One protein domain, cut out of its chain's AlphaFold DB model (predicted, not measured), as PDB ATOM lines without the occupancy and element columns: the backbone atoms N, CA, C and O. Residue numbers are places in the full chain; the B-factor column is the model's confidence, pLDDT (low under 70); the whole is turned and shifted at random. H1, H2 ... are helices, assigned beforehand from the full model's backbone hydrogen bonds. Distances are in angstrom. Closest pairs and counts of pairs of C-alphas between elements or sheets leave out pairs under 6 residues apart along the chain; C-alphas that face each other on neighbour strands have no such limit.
ATOM      1  N   ARG A   4     139.575 213.617 126.502       93.88
ATOM      2  CA  ARG A   4     140.036 212.290 126.926       93.88
ATOM      3  C   ARG A   4     140.702 212.304 128.308       93.88
ATOM      4  O   ARG A   4     140.396 211.454 129.135       93.88
ATOM      5  N   VAL A   5     141.545 213.302 128.594       94.94
ATOM      6  CA  VAL A   5     142.205 213.447 129.907       94.94
ATOM      7  C   VAL A   5     141.189 213.769 130.997       94.94
ATOM      8  O   VAL A   5     141.268 213.218 132.090       94.94
ATOM      9  N   LEU A   6     140.212 214.634 130.714       96.06
ATOM     10  CA  LEU A   6     139.157 214.949 131.679       96.06
ATOM     11  C   LEU A   6     138.276 213.737 131.973       96.06
ATOM     12  O   LEU A   6     137.912 213.532 133.125       96.06
ATOM     13  N   ARG A   7     137.960 212.920 130.962       96.06
ATOM     14  CA  ARG A   7     137.201 211.676 131.148       96.06
ATOM     15  C   ARG A   7     137.971 210.668 131.996       96.06
ATOM     16  O   ARG A   7     137.394 210.133 132.936       96.06
ATOM     17  N   ALA A   8     139.262 210.476 131.726       96.44
ATOM     18  CA  ALA A   8     140.115 209.606 132.533       96.44
ATOM     19  C   ALA A   8     140.180 210.079 133.998       96.44
ATOM     20  O   ALA A   8     139.925 209.301 134.913       96.44
ATOM     21  N   LYS A   9     140.424 211.377 134.230       97.12
ATOM     22  CA  LYS A   9     140.440 211.950 135.587       97.12
ATOM     23  C   LYS A   9     139.085 211.875 136.289       97.12
ATOM     24  O   LYS A   9     139.040 211.645 137.491       97.12
ATOM     25  N   TYR A  10     137.985 212.043 135.560       97.06
ATOM     26  CA  TYR A  10     136.645 211.889 136.120       97.06
ATOM     27  C   TYR A  10     136.382 210.450 136.584       97.06
ATOM     28  O   TYR A  10     135.816 210.252 137.657       97.06
ATOM     29  N   LEU A  11     136.806 209.446 135.807       95.69
ATOM     30  CA  LEU A  11     136.688 208.037 136.198       95.69
ATOM     31  C   LEU A  11     137.551 207.699 137.415       95.69
ATOM     32  O   LEU A  11     137.084 206.994 138.310       95.69
ATOM     33  N   ASP A  12     138.769 208.232 137.480       97.12
ATOM     34  CA  ASP A  12     139.636 208.110 138.655       97.12
ATOM     35  C   ASP A  12     138.972 208.729 139.893       97.12
ATOM     36  O   ASP A  12     138.776 208.039 140.889       97.12
ATOM     37  N   TYR A  13     138.484 209.969 139.786       97.06
ATOM     38  CA  TYR A  13     137.715 210.617 140.848       97.06
ATOM     39  C   TYR A  13     136.517 209.763 141.292       97.06
ATOM     40  O   TYR A  13     136.336 209.518 142.478       97.06
ATOM     41  N   CYS A  14     135.703 209.246 140.368       95.94
ATOM     42  CA  CYS A  14     134.575 208.384 140.736       95.94
ATOM     43  C   CYS A  14     135.042 207.123 141.475       95.94
ATOM     44  O   CYS A  14     134.420 206.707 142.453       95.94
ATOM     45  N   SER A  15     136.151 206.537 141.024       95.00
ATOM     46  CA  SER A  15     136.749 205.355 141.641       95.00
ATOM     47  C   SER A  15     137.255 205.655 143.048       95.00
ATOM     48  O   SER A  15     137.022 204.852 143.951       95.00
ATOM     49  N   SER A  16     137.871 206.819 143.269       96.44
ATOM     50  CA  SER A  16     138.335 207.233 144.592       96.44
ATOM     51  C   SER A  16     137.173 207.432 145.563       96.44
ATOM     52  O   SER A  16     137.226 206.918 146.676       96.44
ATOM     53  N   GLN A  17     136.077 208.060 145.121       96.19
ATOM     54  CA  GLN A  17     134.873 208.244 145.941       96.19
ATOM     55  C   GLN A  17     134.226 206.904 146.335       96.19
ATOM     56  O   GLN A  17     133.790 206.718 147.473       96.19
ATOM     57  N   VAL A  18     134.171 205.947 145.402       94.38
ATOM     58  CA  VAL A  18     133.671 204.589 145.676       94.38
ATOM     59  C   VAL A  18     134.586 203.863 146.662       94.38
ATOM     60  O   VAL A  18     134.098 203.280 147.632       94.38
ATOM     61  N   ALA A  19     135.900 203.917 146.440       94.00
ATOM     62  CA  ALA A  19     136.886 203.274 147.299       94.00
ATOM     63  C   ALA A  19     136.855 203.842 148.723       94.00
ATOM     64  O   ALA A  19     136.801 203.074 149.681       94.00
ATOM     65  N   GLU A  20     136.814 205.166 148.872       94.19
ATOM     66  CA  GLU A  20     136.706 205.832 150.170       94.19
ATOM     67  C   GLU A  20     135.455 205.374 150.924       94.19
ATOM     68  O   GLU A  20     135.526 205.009 152.100       94.19
ATOM     69  N   ARG A  21     134.307 205.299 150.237       94.00
ATOM     70  CA  ARG A  21     133.072 204.839 150.873       94.00
ATOM     71  C   ARG A  21     133.158 203.379 151.314       94.00
ATOM     72  O   ARG A  21     132.713 203.084 152.420       94.00
ATOM     73  N   LEU A  22     133.727 202.496 150.491       91.75
ATOM     74  CA  LEU A  22     133.922 201.082 150.834       91.75
ATOM     75  C   LEU A  22     134.865 200.903 152.032       91.75
ATOM     76  O   LEU A  22     134.574 200.094 152.906       91.75
ATOM     77  N   LEU A  23     135.955 201.672 152.104       92.38
ATOM     78  CA  LEU A  23     136.922 201.607 153.209       92.38
ATOM     79  C   LEU A  23     136.323 202.019 154.561       92.38
ATOM     80  O   LEU A  23     136.800 201.576 155.603       92.38
ATOM     81  N   LEU A  24     135.284 202.855 154.548       93.75
ATOM     82  CA  LEU A  24     134.563 203.286 155.746       93.75
ATOM     83  C   LEU A  24     133.445 202.323 156.171       93.75
ATOM     84  O   LEU A  24     132.849 202.530 157.228       93.75
ATOM     85  N   MET A  25     133.121 201.312 155.362       93.19
ATOM     86  CA  MET A  25     132.082 200.335 155.682       93.19
ATOM     87  C   MET A  25     132.658 199.152 156.458       93.19
ATOM     88  O   MET A  25     133.730 198.628 156.157       93.19
ATOM     89  N   SER A  26     131.899 198.684 157.441       93.44
ATOM     90  CA  SER A  26     132.161 197.412 158.105       93.44
ATOM     91  C   SER A  26     131.870 196.222 157.174       93.44
ATOM     92  O   SER A  26     131.079 196.341 156.232       93.44
ATOM     93  N   PRO A  27     132.448 195.037 157.448       89.56
ATOM     94  CA  PRO A  27     132.133 193.822 156.699       89.56
ATOM     95  C   PRO A  27     130.632 193.503 156.651       89.56
ATOM     96  O   PRO A  27     130.134 193.077 155.609       89.56
ATOM     97  N   ASP A  28     129.903 193.759 157.741       91.75
ATOM     98  CA  ASP A  28     128.460 193.512 157.818       91.75
ATOM     99  C   ASP A  28     127.672 194.459 156.902       91.75
ATOM    100  O   ASP A  28     126.769 194.025 156.189       91.75
ATOM    101  N   GLU A  29     128.039 195.743 156.852       92.38
ATOM    102  CA  GLU A  29     127.422 196.710 155.935       92.38
ATOM    103  C   GLU A  29     127.691 196.350 154.469       92.38
ATOM    104  O   GLU A  29     126.784 196.433 153.640       92.38
ATOM    105  N   ILE A  30     128.914 195.911 154.148       89.81
ATOM    106  CA  ILE A  30     129.284 195.435 152.805       89.81
ATOM    107  C   ILE A  30     128.451 194.206 152.432       89.81
ATOM    108  O   ILE A  30     127.928 194.124 151.318       89.81
ATOM    109  N   TYR A  31     128.292 193.264 153.364       87.19
ATOM    110  CA  TYR A  31     127.501 192.058 153.154       87.19
ATOM    111  C   TYR A  31     126.025 192.376 152.902       87.19
ATOM    112  O   TYR A  31     125.451 191.888 151.927       87.19
ATOM    113  N   VAL A  32     125.413 193.212 153.748       89.31
ATOM    114  CA  VAL A  32     124.011 193.628 153.598       89.31
ATOM    115  C   VAL A  32     123.802 194.320 152.254       89.31
ATOM    116  O   VAL A  32     122.899 193.937 151.513       89.31
ATOM    117  N   LEU A  33     124.676 195.264 151.899       90.12
ATOM    118  CA  LEU A  33     124.616 195.971 150.624       90.12
ATOM    119  C   LEU A  33     124.677 195.005 149.430       90.12
ATOM    120  O   LEU A  33     123.845 195.074 148.527       90.12
ATOM    121  N   ALA A  34     125.623 194.065 149.439       87.12
ATOM    122  CA  ALA A  34     125.747 193.071 148.378       87.12
ATOM    123  C   ALA A  34     124.508 192.161 148.278       87.12
ATOM    124  O   ALA A  34     124.089 191.799 147.176       87.12
ATOM    125  N   GLN A  35     123.897 191.795 149.413       83.69
ATOM    126  CA  GLN A  35     122.656 191.022 149.420       83.69
ATOM    127  C   GLN A  35     121.474 191.793 148.827       83.69
ATOM    128  O   GLN A  35     120.644 191.186 148.146       83.69
ATOM    129  N   GLU A  36     121.371 193.098 149.082       86.75
ATOM    130  CA  GLU A  36     120.323 193.945 148.504       86.75
ATOM    131  C   GLU A  36     120.411 193.968 146.975       86.75
ATOM    132  O   GLU A  36     119.415 193.688 146.304       86.75
ATOM    133  N   GLU A  37     121.607 194.198 146.424       86.50
ATOM    134  CA  GLU A  37     121.832 194.206 144.972       86.50
ATOM    135  C   GLU A  37     121.544 192.829 144.344       86.50
ATOM    136  O   GLU A  37     120.881 192.730 143.308       86.50
ATOM    137  N   LEU A  38     121.955 191.738 145.002       83.19
ATOM    138  CA  LEU A  38     121.684 190.376 144.529       83.19
ATOM    139  C   LEU A  38     120.182 190.068 144.461       83.19
ATOM    140  O   LEU A  38     119.711 189.459 143.494       83.19
ATOM    141  N   ARG A  39     119.427 190.476 145.489       80.81
ATOM    142  CA  ARG A  39     117.969 190.292 145.548       80.81
ATOM    143  C   ARG A  39     117.263 191.157 144.511       80.81
ATOM    144  O   ARG A  39     116.350 190.661 143.854       80.81
ATOM    145  N   GLY A  40     117.712 192.400 144.327       76.56
ATOM    146  CA  GLY A  40     117.234 193.288 143.265       76.56
ATOM    147  C   GLY A  40     117.435 192.695 141.865       76.56
ATOM    148  O   GLY A  40     116.566 192.838 141.009       76.56
ATOM    149  N   GLY A  41     118.525 191.947 141.661       69.50
ATOM    150  CA  GLY A  41     118.835 191.228 140.420       69.50
ATOM    151  C   GLY A  41     118.211 189.831 140.272       69.50
ATOM    152  O   GLY A  41     118.456 189.164 139.267       69.50
ATOM    153  N   GLY A  42     117.425 189.348 141.244       70.31
ATOM    154  CA  GLY A  42     116.761 188.037 141.183       70.31
ATOM    155  C   GLY A  42     117.659 186.818 141.453       70.31
ATOM    156  O   GLY A  42     117.254 185.683 141.178       70.31
ATOM    157  N   GLY A  43     118.865 187.019 141.996       67.25
ATOM    158  CA  GLY A  43     119.778 185.939 142.372       67.25
ATOM    159  C   GLY A  43     119.286 185.163 143.600       67.25
ATOM    160  O   GLY A  43     118.875 185.756 144.594       67.25
ATOM    161  N   LYS A  44     119.315 183.823 143.535       62.66
ATOM    162  CA  LYS A  44     118.799 182.928 144.597       62.66
ATOM    163  C   LYS A  44     119.875 182.150 145.364       62.66
ATOM    164  O   LYS A  44     119.538 181.480 146.335       62.66
ATOM    165  N   SER A  45     121.136 182.225 144.942       71.06
ATOM    166  CA  SER A  45     122.253 181.476 145.534       71.06
ATOM    167  C   SER A  45     123.224 182.409 146.250       71.06
ATOM    168  O   SER A  45     123.337 183.570 145.864       71.06
ATOM    169  N   GLU A  46     123.944 181.902 147.255       75.25
ATOM    170  CA  GLU A  46     125.010 182.671 147.908       75.25
ATOM    171  C   GLU A  46     126.064 183.121 146.881       75.25
ATOM    172  O   GLU A  46     126.540 182.299 146.090       75.25
ATOM    173  N   PRO A  47     126.419 184.418 146.856       77.44
ATOM    174  CA  PRO A  47     127.408 184.934 145.926       77.44
ATOM    175  C   PRO A  47     128.804 184.450 146.325       77.44
ATOM    176  O   PRO A  47     129.153 184.406 147.506       77.44
ATOM    177  N   SER A  48     129.640 184.144 145.333       84.56
ATOM    178  CA  SER A  48     131.075 183.985 145.572       84.56
ATOM    179  C   SER A  48     131.668 185.284 146.125       84.56
ATOM    180  O   SER A  48     131.109 186.365 145.931       84.56
ATOM    181  N   TYR A  49     132.840 185.213 146.757       79.50
ATOM    182  CA  TYR A  49     133.531 186.408 147.253       79.50
ATOM    183  C   TYR A  49     133.702 187.482 146.162       79.50
ATOM    184  O   TYR A  49     133.392 188.649 146.382       79.50
ATOM    185  N   ALA A  50     134.102 187.081 144.949       83.44
ATOM    186  CA  ALA A  50     134.246 188.002 143.822       83.44
ATOM    187  C   ALA A  50     132.912 188.667 143.432       83.44
ATOM    188  O   ALA A  50     132.873 189.859 143.133       83.44
ATOM    189  N   GLN A  51     131.808 187.914 143.468       84.88
ATOM    190  CA  GLN A  51     130.472 188.462 143.222       84.88
ATOM    191  C   GLN A  51     130.042 189.415 144.339       84.88
ATOM    192  O   GLN A  51     129.485 190.464 144.045       84.88
ATOM    193  N   MET A  52     130.333 189.089 145.598       87.50
ATOM    194  CA  MET A  52     130.018 189.937 146.747       87.50
ATOM    195  C   MET A  52     130.738 191.286 146.668       87.50
ATOM    196  O   MET A  52     130.098 192.324 146.801       87.50
ATOM    197  N   VAL A  53     132.043 191.279 146.376       87.06
ATOM    198  CA  VAL A  53     132.834 192.508 146.197       87.06
ATOM    199  C   VAL A  53     132.284 193.351 145.048       87.06
ATOM    200  O   VAL A  53     132.114 194.561 145.196       87.06
ATOM    201  N   ARG A  54     131.950 192.720 143.915       90.00
ATOM    202  CA  ARG A  54     131.358 193.416 142.769       90.00
ATOM    203  C   ARG A  54     130.016 194.062 143.129       90.00
ATOM    204  O   ARG A  54     129.842 195.247 142.876       90.00
ATOM    205  N   LEU A  55     129.105 193.307 143.742       89.56
ATOM    206  CA  LEU A  55     127.778 193.792 144.136       89.56
ATOM    207  C   LEU A  55     127.872 194.932 145.155       89.56
ATOM    208  O   LEU A  55     127.176 195.929 145.018       89.56
ATOM    209  N   ALA A  56     128.767 194.833 146.138       88.56
ATOM    210  CA  ALA A  56     129.004 195.923 147.080       88.56
ATOM    211  C   ALA A  56     129.533 197.182 146.374       88.56
ATOM    212  O   ALA A  56     129.055 198.282 146.636       88.56
ATOM    213  N   THR A  57     130.475 197.025 145.440       89.38
ATOM    214  CA  THR A  57     131.024 198.140 144.652       89.38
ATOM    215  C   THR A  57     129.935 198.819 143.817       89.38
ATOM    216  O   THR A  57     129.811 200.042 143.841       89.38
ATOM    217  N   GLU A  58     129.102 198.034 143.128       88.62
ATOM    218  CA  GLU A  58     127.963 198.533 142.349       88.62
ATOM    219  C   GLU A  58     126.935 199.237 143.246       88.62
ATOM    220  O   GLU A  58     126.482 200.336 142.924       88.62
ATOM    221  N   GLY A  59     126.615 198.648 144.401       88.56
ATOM    222  CA  GLY A  59     125.683 199.219 145.366       88.56
ATOM    223  C   GLY A  59     126.169 200.546 145.955       88.56
ATOM    224  O   GLY A  59     125.361 201.461 146.143       88.56
ATOM    225  N   VAL A  60     127.476 200.685 146.207       91.12
ATOM    226  CA  VAL A  60     128.091 201.950 146.633       91.12
ATOM    227  C   VAL A  60     128.014 202.973 145.508       91.12
ATOM    228  O   VAL A  60     127.516 204.074 145.732       91.12
ATOM    229  N   ALA A  61     128.445 202.612 144.297       88.50
ATOM    230  CA  ALA A  61     128.457 203.519 143.153       88.50
ATOM    231  C   ALA A  61     127.062 204.092 142.841       88.50
ATOM    232  O   ALA A  61     126.940 205.286 142.585       88.50
ATOM    233  N   GLN A  62     126.007 203.274 142.931       86.69
ATOM    234  CA  GLN A  62     124.621 203.715 142.723       86.69
ATOM    235  C   GLN A  62     124.108 204.671 143.810       86.69
ATOM    236  O   GLN A  62     123.258 205.520 143.540       86.69
ATOM    237  N   ARG A  63     124.583 204.518 145.052       88.88
ATOM    238  CA  ARG A  63     124.147 205.326 146.204       88.88
ATOM    239  C   ARG A  63     124.953 206.618 146.353       88.88
ATOM    240  O   ARG A  63     124.505 207.532 147.044       88.88
ATOM    241  N   LEU A  64     126.123 206.713 145.721       88.62
ATOM    242  CA  LEU A  64     126.888 207.952 145.673       88.62
ATOM    243  C   LEU A  64     126.208 208.953 144.734       88.62
ATOM    244  O   LEU A  64     125.977 208.686 143.559       88.62
ATOM    245  N   ALA A  65     125.942 210.154 145.243       87.19
ATOM    246  CA  ALA A  65     125.453 211.274 144.445       87.19
ATOM    247  C   ALA A  65     126.604 211.925 143.652       87.19
ATOM    248  O   ALA A  65     126.917 213.104 143.843       87.19
ATOM    249  N   LEU A  66     127.271 211.144 142.795       90.56
ATOM    250  CA  LEU A  66     128.381 211.629 141.976       90.56
ATOM    251  C   LEU A  66     127.881 212.690 140.981       90.56
ATOM    252  O   LEU A  66     126.827 212.515 140.360       90.56
ATOM    253  N   PRO A  67     128.605 213.813 140.822       93.25
ATOM    254  CA  PRO A  67     128.238 214.833 139.850       93.25
ATOM    255  C   PRO A  67     128.344 214.273 138.426       93.25
ATOM    256  O   PRO A  67     129.280 213.531 138.149       93.25
ATOM    257  N   PRO A  68     127.456 214.659 137.492       95.19
ATOM    258  CA  PRO A  68     127.621 214.288 136.092       95.19
ATOM    259  C   PRO A  68     128.915 214.881 135.522       95.19
ATOM    260  O   PRO A  68     129.347 215.961 135.943       95.19
ATOM    261  N   PHE A  69     129.486 214.203 134.521       96.50
ATOM    262  CA  PHE A  69     130.775 214.555 133.915       96.50
ATOM    263  C   PHE A  69     130.896 216.041 133.565       96.50
ATOM    264  O   PHE A  69     131.849 216.677 133.998       96.50
ATOM    265  N   ASP A  70     129.926 216.618 132.852       96.88
ATOM    266  CA  ASP A  70     130.016 218.009 132.384       96.88
ATOM    267  C   ASP A  70     130.120 219.009 133.543       96.88
ATOM    268  O   ASP A  70     130.876 219.979 133.482       96.88
ATOM    269  N   LYS A  71     129.387 218.746 134.633       96.75
ATOM    270  CA  LYS A  71     129.425 219.585 135.832       96.75
ATOM    271  C   LYS A  71     130.769 219.451 136.538       96.75
ATOM    272  O   LYS A  71     131.383 220.462 136.870       96.75
ATOM    273  N   TRP A  72     131.225 218.217 136.745       97.44
ATOM    274  CA  TRP A  72     132.517 217.953 137.369       97.44
ATOM    275  C   TRP A  72     133.666 218.551 136.549       97.44
ATOM    276  O   TRP A  72     134.526 219.223 137.104       97.44
ATOM    277  N   ALA A  73     133.650 218.386 135.225       97.31
ATOM    278  CA  ALA A  73     134.686 218.884 134.327       97.31
ATOM    279  C   ALA A  73     134.754 220.415 134.331       97.31
ATOM    280  O   ALA A  73     135.849 220.972 134.393       97.31
ATOM    281  N   ALA A  74     133.603 221.096 134.320       96.81
ATOM    282  CA  ALA A  74     133.551 222.551 134.428       96.81
ATOM    283  C   ALA A  74     134.123 223.051 135.767       96.81
ATOM    284  O   ALA A  74     134.842 224.052 135.805       96.81
ATOM    285  N   GLU A  75     133.834 222.357 136.871       96.69
ATOM    286  CA  GLU A  75     134.389 222.684 138.187       96.69
ATOM    287  C   GLU A  75     135.896 222.401 138.257       96.69
ATOM    288  O   GLU A  75     136.648 223.273 138.690       96.69
ATOM    289  N   TYR A  76     136.338 221.240 137.767       96.38
ATOM    290  CA  TYR A  76     137.743 220.840 137.710       96.38
ATOM    291  C   TYR A  76     138.577 221.825 136.889       96.38
ATOM    292  O   TYR A  76     139.632 222.266 137.321       96.38
ATOM    293  N   GLN A  77     138.095 222.232 135.713       95.38
ATOM    294  CA  GLN A  77     138.792 223.209 134.874       95.38
ATOM    295  C   GLN A  77     138.917 224.584 135.537       95.38
ATOM    296  O   GLN A  77     139.870 225.312 135.256       95.38
ATOM    297  N   ARG A  78     137.952 224.956 136.384       96.44
ATOM    298  CA  ARG A  78     137.952 226.234 137.102       96.44
ATOM    299  C   ARG A  78     138.903 226.224 138.297       96.44
ATOM    300  O   ARG A  78     139.504 227.257 138.576       96.44
ATOM    301  N   ASP A  79     139.002 225.100 138.999       96.00
ATOM    302  CA  ASP A  79     139.837 224.944 140.192       96.00
ATOM    303  C   ASP A  79     140.337 223.490 140.332       96.00
ATOM    304  O   ASP A  79     139.735 222.697 141.064       96.00
ATOM    305  N   PRO A  80     141.419 223.111 139.620       95.75
ATOM    306  CA  PRO A  80     141.933 221.739 139.640       95.75
ATOM    307  C   PRO A  80     142.398 221.286 141.027       95.75
ATOM    308  O   PRO A  80     142.148 220.148 141.421       95.75
ATOM    309  N   ALA A  81     142.997 222.200 141.801       95.38
ATOM    310  CA  ALA A  81     143.567 221.914 143.119       95.38
ATOM    311  C   ALA A  81     142.527 221.363 144.104       95.38
ATOM    312  O   ALA A  81     142.862 220.589 144.994       95.38
ATOM    313  N   ARG A  82     141.247 221.703 143.916       93.19
ATOM    314  CA  ARG A  82     140.142 221.153 144.708       93.19
ATOM    315  C   ARG A  82     139.973 219.636 144.555       93.19
ATOM    316  O   ARG A  82     139.467 218.991 145.473       93.19
ATOM    317  N   TYR A  83     140.320 219.079 143.399       95.12
ATOM    318  CA  TYR A  83     140.070 217.676 143.060       95.12
ATOM    319  C   TYR A  83     141.348 216.855 142.935       95.12
ATOM    320  O   TYR A  83     141.269 215.642 143.077       95.12
ATOM    321  N   ASP A  84     142.496 217.482 142.670       94.94
ATOM    322  CA  ASP A  84     143.753 216.763 142.446       94.94
ATOM    323  C   ASP A  84     144.134 215.866 143.639       94.94
ATOM    324  O   ASP A  84     144.515 214.720 143.420       94.94
ATOM    325  N   ASP A  85     143.912 216.314 144.882       94.12
ATOM    326  CA  ASP A  85     144.153 215.514 146.100       94.12
ATOM    327  C   ASP A  85     143.221 214.293 146.239       94.12
ATOM    328  O   ASP A  85     143.463 213.404 147.054       94.12
ATOM    329  N   GLN A  86     142.133 214.256 145.468       94.62
ATOM    330  CA  GLN A  86     141.148 213.172 145.468       94.62
ATOM    331  C   GLN A  86     141.389 212.177 144.328       94.62
ATOM    332  O   GLN A  86     140.698 211.161 144.261       94.62
ATOM    333  N   LEU A  87     142.318 212.458 143.410       96.50
ATOM    334  CA  LEU A  87     142.716 211.520 142.364       96.50
ATOM    335  C   LEU A  87     143.723 210.520 142.940       96.50
ATOM    336  O   LEU A  87     144.635 210.897 143.670       96.50
ATOM    337  N   ILE A  88     143.578 209.246 142.585       95.31
ATOM    338  CA  ILE A  88     144.429 208.154 143.086       95.31
ATOM    339  C   ILE A  88     145.420 207.625 142.038       95.31
ATOM    340  O   ILE A  88     146.158 206.681 142.314       95.31
ATOM    341  N   GLY A  89     145.476 208.241 140.853       94.12
ATOM    342  CA  GLY A  89     146.493 207.987 139.822       94.12
ATOM    343  C   GLY A  89     146.119 206.925 138.784       94.12
ATOM    344  O   GLY A  89     146.929 206.601 137.922       94.12
ATOM    345  N   LEU A  90     144.888 206.408 138.808       92.25
ATOM    346  CA  LEU A  90     144.367 205.483 137.794       92.25
ATOM    347  C   LEU A  90     144.242 206.141 136.413       92.25
ATOM    348  O   LEU A  90     144.399 205.476 135.390       92.25
ATOM    349  N   TRP A  91     143.974 207.450 136.371       94.88
ATOM    350  CA  TRP A  91     143.767 208.177 135.115       94.88
ATOM    351  C   TRP A  91     144.995 208.175 134.196       94.88
ATOM    352  O   TRP A  91     144.841 208.325 132.986       94.88
ATOM    353  N   GLU A  92     146.200 208.027 134.750       93.62
ATOM    354  CA  GLU A  92     147.447 208.015 133.982       93.62
ATOM    355  C   GLU A  92     147.528 206.756 133.114       93.62
ATOM    356  O   GLU A  92     147.770 206.850 131.913       93.62
ATOM    357  N   SER A  93     147.206 205.593 133.689       89.56
ATOM    358  CA  SER A  93     147.186 204.311 132.974       89.56
ATOM    359  C   SER A  93     146.084 204.236 131.910       89.56
ATOM    360  O   SER A  93     146.294 203.664 130.844       89.56
ATOM    361  N   GLU A  94     144.928 204.869 132.139       84.38
ATOM    362  CA  GLU A  94     143.835 204.942 131.149       84.38
ATOM    363  C   GLU A  94     144.227 205.711 129.872       84.38
ATOM    364  O   GLU A  94     143.662 205.509 128.792       84.38
ATOM    365  N   LEU A  95     145.213 206.607 129.962       85.88
ATOM    366  CA  LEU A  95     145.734 207.331 128.801       85.88
ATOM    367  C   LEU A  95     146.745 206.514 127.991       85.88
ATOM    368  O   LEU A  95     146.940 206.804 126.811       85.88
ATOM    369  N   GLU A  96     147.358 205.500 128.597       84.12
ATOM    370  CA  GLU A  96     148.309 204.602 127.938       84.12
ATOM    371  C   GLU A  96     147.608 203.496 127.134       84.12
ATOM    372  O   GLU A  96     148.202 202.913 126.223       84.12
ATOM    373  N   LEU A  97     146.332 203.226 127.428       74.94
ATOM    374  CA  LEU A  97     145.521 202.281 126.668       74.94
ATOM    375  C   LEU A  97     145.190 202.844 125.269       74.94
ATOM    376  O   LEU A  97     144.839 204.019 125.140       74.94
TER     377      LEU A  97
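Overview. This is residues 4 to 97 of the 100 residues of an uncharacterized protein of Gemmatimonadetes bacterium (UniProt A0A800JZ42). A long helix, H1, joins two groups of helices: H4 and H6 pack on opposite sides of its first part with the short H5 nearby, and beyond its last turns H2 and H3 cross each other as an X. Residues 57 to 61 of H3, in its last part, pack on residues 18 to 22 of H1, in its last part, with the two helices about perpendicular, only just, at 71 degrees, and the whole is drawn out in length. The printed part has 94 residues with six named helices, H1 to H6 in chain order, and no named strand; its class is all helix. It is loose, with a radius of gyration of the C-alphas of 15.5 A, and elongated, spanning 47 by 27 by 21 A.

Along the chain. H1, residues 4 to 23, is the longest helix, 28.5 A from its first C-alpha at (140.036, 212.290, 126.926) to its last at (136.922, 201.607, 153.209). H2 is residues 27 to 40, 20.1 A long, and H3 is residues 49 to 63, 21.1 A long. H4 is residues 69 to 78, 14.1 A long, H5 residues 81 to 84, and H6 residues 90 to 96, ending with C-alpha 96 at (148.309, 204.602, 127.938).

Arrangement. H1 is the hub, touching H3, H4 and H6. H6 touches H1 at residues 4 to 12 of H1 alone, the closest C-alphas being those of Ala 8 and Trp 91, 4.7 A apart; they run opposite ways at a shallow tilt of 32 degrees, only just short of steep. H4 touches residues 6 to 10 of H1 alone, about perpendicular at 78 degrees, with the C-alphas of Leu 6 and Ala 73 closest at 6.5 A. H5 is close to H1 but not clearly touching, with the C-alphas of Tyr 13 and Tyr 83 closest at 7.8 A. H3 touches H1, closest at the C-alphas of Val 18 and Ala 61, 5.9 A apart, and at 71 degrees is only just about perpendicular to it. H2 touches H3, about perpendicular at 81 degrees, with the C-alphas of Ala 34 and Ala 56 closest at 4.5 A. H2 is apart from H4, H5 and H6. Every O i to N i+4 pair is within hydrogen-bond range in H1, H2, H3 and H4, and 2 of 3 in H6; H5 is too short for such a pair.

Size, cuts and confidence. The two C-alphas farthest apart are those of Ser 45 and Arg 78, at 48.2 A. The printed part has no cut and no long link; residues 23 to 28 stand free. The mean pLDDT of the printed part is 90.0, and residue 41 and residues 43 to 44 are under 70.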